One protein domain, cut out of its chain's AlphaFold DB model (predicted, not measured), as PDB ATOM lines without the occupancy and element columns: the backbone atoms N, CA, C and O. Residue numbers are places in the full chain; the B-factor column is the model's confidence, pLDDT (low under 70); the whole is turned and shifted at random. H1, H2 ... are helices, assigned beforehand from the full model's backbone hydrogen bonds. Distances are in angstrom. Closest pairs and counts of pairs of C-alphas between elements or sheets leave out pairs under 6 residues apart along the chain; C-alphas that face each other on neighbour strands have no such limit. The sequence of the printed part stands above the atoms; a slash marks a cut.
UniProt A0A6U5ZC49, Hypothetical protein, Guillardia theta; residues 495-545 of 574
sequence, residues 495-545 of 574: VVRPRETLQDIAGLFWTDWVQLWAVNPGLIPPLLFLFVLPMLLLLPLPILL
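This is residues 495 to 545 of the 574 residues of the protein "Hypothetical protein" of Guillardia theta (UniProt A0A6U5ZC49). The model is a long rod: a small head of two short helices, H1 and H2, packed together nearly at right angles, and beyond it an arm made by the longer helix H3, with the short helix H4 folded back at its far tip. A link without a named element runs from the head to H3, and residues 527 to 534 of H3 and 537 to 543 at the tip stick out from the rest. The printed part has 51 residues with four named helices in the order H1, H2, H3, H4 and no named strand; the class is all helix. The whole is extended, with a radius of gyration of the C-alphas of 15.4 A and spans of 47 by 21 by 15 A.

From Val 495 the backbone leads to H1, residues 502 to 508, which touches H2, residues 513 to 518, with the C-alphas of Ala 506 and Trp 513 the closest at 5.0 A. Their lines are about perpendicular at 72 degrees, only just past a steep tilt. H3, residues 527 to 538, is apart from both H1 and H2. H4, residues 541 to 545, is close to H3 but not clearly touching it; their closest C-alphas, those of Leu 536 and Leu 544, are 6.6 A apart. H4 is apart from H1 and from H2. In H1, H2 and H4 every O i to N i+4 pair is within hydrogen-bond range, and in H3 7 of 8 are.

H1 begins at C-alpha 502, at (141.339, 141.120, 150.097), and measures 9.8 A from first to last C-alpha. H2 measures 8.5 A. H3, the longest helix with 12 residues, measures 16.7 A from C-alpha 527 at (138.754, 154.576, 152.005) to C-alpha 538 at (140.793, 169.649, 145.163). H4, five residues, measures 6.1 A and ends at C-alpha 545, at (152.575, 172.296, 148.458).

The two C-alphas farthest apart are those of Trp 510 and Pro 542, at 47.7 A, and the C-alphas of Val 495 and Leu 545 are 36.6 A apart. The printed part has no cut. The links from H1 to H2 and from H3 to H4 are tight, and the link from H2 to H3, eight residues, is short. The mean pLDDT of the printed part is 77.8. Residues 526 to 537 are under 70, and the mean pLDDT of H3 is 62.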
ATOM      1  N   VAL A 495     150.242 135.151 153.480       79.94
ATOM      2  CA  VAL A 495     151.181 136.019 152.759       79.94
ATOM      3  C   VAL A 495     150.491 136.504 151.492       79.94
ATOM      4  O   VAL A 495     150.358 135.743 150.538       79.94
ATOM      5  N   VAL A 496     150.068 137.769 151.498       82.38
ATOM      6  CA  VAL A 496     149.446 138.427 150.341       82.38
ATOM      7  C   VAL A 496     150.443 138.472 149.187       82.38
ATOM      8  O   VAL A 496     151.519 139.062 149.317       82.38
ATOM      9  N   ARG A 497     150.102 137.851 148.056       87.25
ATOM     10  CA  ARG A 497     150.927 137.920 146.843       87.25
ATOM     11  C   ARG A 497     150.584 139.168 146.028       87.25
ATOM     12  O   ARG A 497     149.476 139.695 146.137       87.25
ATOM     13  N   PRO A 498     151.503 139.656 145.173       89.00
ATOM     14  CA  PRO A 498     151.174 140.730 144.247       89.00
ATOM     15  C   PRO A 498     149.926 140.374 143.429       89.00
ATOM     16  O   PRO A 498     149.870 139.292 142.849       89.00
ATOM     17  N   ARG A 499     148.980 141.320 143.344       89.75
ATOM     18  CA  ARG A 499     147.689 141.223 142.626       89.75
ATOM     19  C   ARG A 499     146.585 140.410 143.304       89.75
ATOM     20  O   ARG A 499     145.488 140.386 142.759       89.75
ATOM     21  N   GLU A 500     146.821 139.808 144.465       91.00
ATOM     22  CA  GLU A 500     145.722 139.255 145.262       91.00
ATOM     23  C   GLU A 500     144.961 140.389 145.949       91.00
ATOM     24  O   GLU A 500     145.559 141.275 146.568       91.00
ATOM     25  N   THR A 501     143.636 140.378 145.836       90.44
ATOM     26  CA  THR A 501     142.774 141.320 146.549       90.44
ATOM     27  C   THR A 501     142.325 140.730 147.884       90.44
ATOM     28  O   THR A 501     142.280 139.514 148.066       90.44
ATOM     29  N   LEU A 502     141.939 141.585 148.839       86.69
ATOM     30  CA  LEU A 502     141.339 141.120 150.097       86.69
ATOM     31  C   LEU A 502     140.086 140.268 149.859       86.69
ATOM     32  O   LEU A 502     139.814 139.372 150.652       86.69
ATOM     33  N   GLN A 503     139.356 140.537 148.771       92.00
ATOM     34  CA  GLN A 503     138.195 139.760 148.346       92.00
ATOM     35  C   GLN A 503     138.593 138.330 147.960       92.00
ATOM     36  O   GLN A 503     137.960 137.383 148.417       92.00
ATOM     37  N   ASP A 504     139.661 138.173 147.170       90.75
ATOM     38  CA  ASP A 504     140.159 136.856 146.746       90.75
ATOM     39  C   ASP A 504     140.591 136.023 147.960       90.75
ATOM     40  O   ASP A 504     140.266 134.842 148.080       90.75
ATOM     41  N   ILE A 505     141.279 136.671 148.904       88.75
ATOM     42  CA  ILE A 505     141.747 136.043 150.142       88.75
ATOM     43  C   ILE A 505     140.563 135.685 151.045       88.75
ATOM     44  O   ILE A 505     140.519 134.591 151.600       88.75
ATOM     45  N   ALA A 506     139.584 136.576 151.194       88.94
ATOM     46  CA  ALA A 506     138.384 136.296 151.975       88.94
ATOM     47  C   ALA A 506     137.601 135.105 151.396       88.94
ATOM     48  O   ALA A 506     137.184 134.225 152.150       88.94
ATOM     49  N   GLY A 507     137.521 135.011 150.062       85.12
ATOM     50  CA  GLY A 507     136.959 133.859 149.356       85.12
ATOM     51  C   GLY A 507     137.681 132.543 149.668       85.12
ATOM     52  O   GLY A 507     137.025 131.530 149.896       85.12
ATOM     53  N   LEU A 508     139.016 132.559 149.769       81.81
ATOM     54  CA  LEU A 508     139.826 131.399 150.182       81.81
ATOM     55  C   LEU A 508     139.490 130.899 151.597       81.81
ATOM     56  O   LEU A 508     139.520 129.695 151.847       81.81
ATOM     57  N   PHE A 509     139.172 131.810 152.517       79.50
ATOM     58  CA  PHE A 509     138.859 131.493 153.915       79.50
ATOM     59  C   PHE A 509     137.356 131.407 154.208       79.50
ATOM     60  O   PHE A 509     136.984 131.315 155.377       79.50
ATOM     61  N   TRP A 510     136.501 131.423 153.178       80.81
ATOM     62  CA  TRP A 510     135.040 131.375 153.326       80.81
ATOM     63  C   TRP A 510     134.503 132.437 154.302       80.81
ATOM     64  O   TRP A 510     133.565 132.197 155.062       80.81
ATOM     65  N   THR A 511     135.122 133.618 154.298       85.94
ATOM     66  CA  THR A 511     134.749 134.772 155.123       85.94
ATOM     67  C   THR A 511     134.476 135.979 154.228       85.94
ATOM     68  O   THR A 511     134.701 135.940 153.019       85.94
ATOM     69  N   ASP A 512     133.974 137.062 154.812       90.44
ATOM     70  CA  ASP A 512     133.822 138.329 154.109       90.44
ATOM     71  C   ASP A 512     135.077 139.198 154.279       90.44
ATOM     72  O   ASP A 512     135.739 139.187 155.324       90.44
ATOM     73  N   TRP A 513     135.415 139.976 153.251       88.81
ATOM     74  CA  TRP A 513     136.607 140.822 153.268       88.81
ATOM     75  C   TRP A 513     136.564 141.874 154.384       88.81
ATOM     76  O   TRP A 513     137.621 142.239 154.899       88.81
ATOM     77  N   VAL A 514     135.376 142.327 154.807       86.94
ATOM     78  CA  VAL A 514     135.206 143.263 155.927       86.94
ATOM     79  C   VAL A 514     135.589 142.593 157.241       86.94
ATOM     80  O   VAL A 514     136.284 143.200 158.055       86.94
ATOM     81  N   GLN A 515     135.193 141.334 157.448       83.94
ATOM     82  CA  GLN A 515     135.587 140.565 158.632       83.94
ATOM     83  C   GLN A 515     137.098 140.322 158.643       83.94
ATOM     84  O   GLN A 515     137.751 140.558 159.660       83.94
ATOM     85  N   LEU A 516     137.663 139.924 157.496       85.31
ATOM     86  CA  LEU A 516     139.103 139.724 157.331       85.31
ATOM     87  C   LEU A 516     139.890 141.020 157.589       85.31
ATOM     88  O   LEU A 516     140.937 140.991 158.234       85.31
ATOM     89  N   TRP A 517     139.384 142.161 157.127       85.44
ATOM     90  CA  TRP A 517     139.971 143.470 157.396       85.44
ATOM     91  C   TRP A 517     139.890 143.839 158.885       85.44
ATOM     92  O   TRP A 517     140.902 144.210 159.480       85.44
ATOM     93  N   ALA A 518     138.725 143.660 159.516       82.56
ATOM     94  CA  ALA A 518     138.492 144.010 160.919       82.56
ATOM     95  C   ALA A 518     139.408 143.257 161.900       82.56
ATOM     96  O   ALA A 518     139.822 143.816 162.916       82.56
ATOM     97  N   VAL A 519     139.764 142.003 161.601       79.75
ATOM     98  CA  VAL A 519     140.655 141.198 162.459       79.75
ATOM     99  C   VAL A 519     142.150 141.469 162.234       79.75
ATOM    100  O   VAL A 519     142.978 140.948 162.985       79.75
ATOM    101  N   ASN A 520     142.508 142.295 161.243       79.94
ATOM    102  CA  ASN A 520     143.883 142.620 160.859       79.94
ATOM    103  C   ASN A 520     144.132 144.144 160.930       79.94
ATOM    104  O   ASN A 520     144.223 144.807 159.895       79.94
ATOM    105  N   PRO A 521     144.322 144.719 162.134       77.62
ATOM    106  CA  PRO A 521     144.404 146.173 162.338       77.62
ATOM    107  C   PRO A 521     145.608 146.858 161.664       77.62
ATOM    108  O   PRO A 521     145.684 148.082 161.641       77.62
ATOM    109  N   GLY A 522     146.556 146.091 161.114       80.44
ATOM    110  CA  GLY A 522     147.662 146.615 160.308       80.44
ATOM    111  C   GLY A 522     147.292 146.942 158.855       80.44
ATOM    112  O   GLY A 522     148.109 147.524 158.144       80.44
ATOM    113  N   LEU A 523     146.093 146.569 158.393       80.12
ATOM    114  CA  LEU A 523     145.624 146.872 157.043       80.12
ATOM    115  C   LEU A 523     145.042 148.287 156.984       80.12
ATOM    116  O   LEU A 523     144.019 148.587 157.599       80.12
ATOM    117  N   ILE A 524     145.686 149.156 156.206       76.94
ATOM    118  CA  ILE A 524     145.231 150.534 155.992       76.94
ATOM    119  C   ILE A 524     143.836 150.504 155.332       76.94
ATOM    120  O   ILE A 524     143.666 149.795 154.337       76.94
ATOM    121  N   PRO A 525     142.837 151.250 155.851       71.31
ATOM    122  CA  PRO A 525     141.501 151.277 155.270       71.31
ATOM    123  C   PRO A 525     141.545 151.709 153.792       71.31
ATOM    124  O   PRO A 525     142.155 152.739 153.486       71.31
ATOM    125  N   PRO A 526     140.849 151.012 152.873       62.72
ATOM    126  CA  PRO A 526     140.837 151.370 151.450       62.72
ATOM    127  C   PRO A 526     140.239 152.766 151.187       62.72
ATOM    128  O   PRO A 526     140.615 153.446 150.232       62.72
ATOM    129  N   LEU A 527     139.365 153.244 152.079       61.31
ATOM    130  CA  LEU A 527     138.754 154.576 152.005       61.31
ATOM    131  C   LEU A 527     139.760 155.721 152.160       61.31
ATOM    132  O   LEU A 527     139.515 156.811 151.641       61.31
ATOM    133  N   LEU A 528     140.904 155.482 152.814       58.31
ATOM    134  CA  LEU A 528     141.923 156.517 152.955       58.31
ATOM    135  C   LEU A 528     142.519 156.894 151.590       58.31
ATOM    136  O   LEU A 528     142.859 158.047 151.392       58.31
ATOM    137  N   PHE A 529     142.582 155.980 150.617       57.91
ATOM    138  CA  PHE A 529     143.040 156.318 149.263       57.91
ATOM    139  C   PHE A 529     141.948 156.973 148.412       57.91
ATOM    140  O   PHE A 529     142.240 157.882 147.642       57.91
ATOM    141  N   LEU A 530     140.688 156.558 148.556       57.16
ATOM    142  CA  LEU A 530     139.597 157.046 147.704       57.16
ATOM    143  C   LEU A 530     139.064 158.427 148.095       57.16
ATOM    144  O   LEU A 530     138.598 159.141 147.219       57.16
ATOM    145  N   PHE A 531     139.145 158.828 149.366       59.03
ATOM    146  CA  PHE A 531     138.679 160.154 149.797       59.03
ATOM    147  C   PHE A 531     139.805 161.173 149.943       59.03
ATOM    148  O   PHE A 531     139.608 162.343 149.621       59.03
ATOM    149  N   VAL A 532     140.999 160.749 150.367       60.31
ATOM    150  CA  VAL A 532     142.120 161.675 150.583       60.31
ATOM    151  C   VAL A 532     142.759 162.091 149.260       60.31
ATOM    152  O   VAL A 532     143.147 163.245 149.135       60.31
ATOM    153  N   LEU A 533     142.816 161.219 148.245       62.16
ATOM    154  CA  LEU A 533     143.431 161.566 146.957       62.16
ATOM    155  C   LEU A 533     142.617 162.618 146.174       62.16
ATOM    156  O   LEU A 533     143.214 163.605 145.744       62.16
ATOM    157  N   PRO A 534     141.276 162.505 146.038       63.00
ATOM    158  CA  PRO A 534     140.471 163.549 145.408       63.00
ATOM    159  C   PRO A 534     140.378 164.819 146.258       63.00
ATOM    160  O   PRO A 534     140.405 165.906 145.696       63.00
ATOM    161  N   MET A 535     140.334 164.719 147.597       63.84
ATOM    162  CA  MET A 535     140.409 165.915 148.453       63.84
ATOM    163  C   MET A 535     141.757 166.629 148.331       63.84
ATOM    164  O   MET A 535     141.772 167.855 148.289       63.84
ATOM    165  N   LEU A 536     142.881 165.906 148.236       63.88
ATOM    166  CA  LEU A 536     144.181 166.527 147.968       63.88
ATOM    167  C   LEU A 536     144.225 167.162 146.577       63.88
ATOM    168  O   LEU A 536     144.772 168.247 146.429       63.88
ATOM    169  N   LEU A 537     143.625 166.531 145.567       67.19
ATOM    170  CA  LEU A 537     143.541 167.090 144.214       67.19
ATOM    171  C   LEU A 537     142.621 168.322 144.120       67.19
ATOM    172  O   LEU A 537     142.787 169.128 143.209       67.19
ATOM    173  N   LEU A 538     141.682 168.485 145.058       70.75
ATOM    174  CA  LEU A 538     140.793 169.649 145.163       70.75
ATOM    175  C   LEU A 538     141.349 170.769 146.060       70.75
ATOM    176  O   LEU A 538     140.775 171.858 146.097       70.75
ATOM    177  N   LEU A 539     142.457 170.541 146.775       72.62
ATOM    178  CA  LEU A 539     143.119 171.599 147.531       72.62
ATOM    179  C   LEU A 539     143.848 172.545 146.565       72.62
ATOM    180  O   LEU A 539     144.586 172.084 145.691       72.62
ATOM    181  N   PRO A 540     143.703 173.875 146.717       80.56
ATOM    182  CA  PRO A 540     144.431 174.821 145.889       80.56
ATOM    183  C   PRO A 540     145.937 174.580 146.044       80.56
ATOM    184  O   PRO A 540     146.435 174.365 147.154       80.56
ATOM    185  N   LEU A 541     146.660 174.634 144.918       77.25
ATOM    186  CA  LEU A 541     148.085 174.296 144.785       77.25
ATOM    187  C   LEU A 541     148.995 174.774 145.944       77.25
ATOM    188  O   LEU A 541     149.870 174.006 146.349       77.25
ATOM    189  N   PRO A 542     148.811 175.982 146.526       82.25
ATOM    190  CA  PRO A 542     149.628 176.445 147.649       82.25
ATOM    191  C   PRO A 542     149.457 175.603 148.920       82.25
ATOM    192  O   PRO A 542     150.433 175.349 149.620       82.25
ATOM    193  N   ILE A 543     148.237 175.139 149.211       75.31
ATOM    194  CA  ILE A 543     147.938 174.321 150.397       75.31
ATOM    195  C   ILE A 543     148.461 172.899 150.192       75.31
ATOM    196  O   ILE A 543     149.025 172.308 151.113       75.31
ATOM    197  N   LEU A 544     148.348 172.380 148.968       75.38
ATOM    198  CA  LEU A 544     148.916 171.090 148.593       75.38
ATOM    199  C   LEU A 544     150.446 171.086 148.754       75.38
ATOM    200  O   LEU A 544     150.994 170.177 149.374       75.38
ATOM    201  N   LEU A 545     151.130 172.133 148.268       78.06
ATOM    202  CA  LEU A 545     152.575 172.296 148.458       78.06
ATOM    203  C   LEU A 545     152.940 172.420 149.939       78.06
ATOM    204  O   LEU A 545     153.909 171.804 150.378       78.06
TER     205      LEU A 545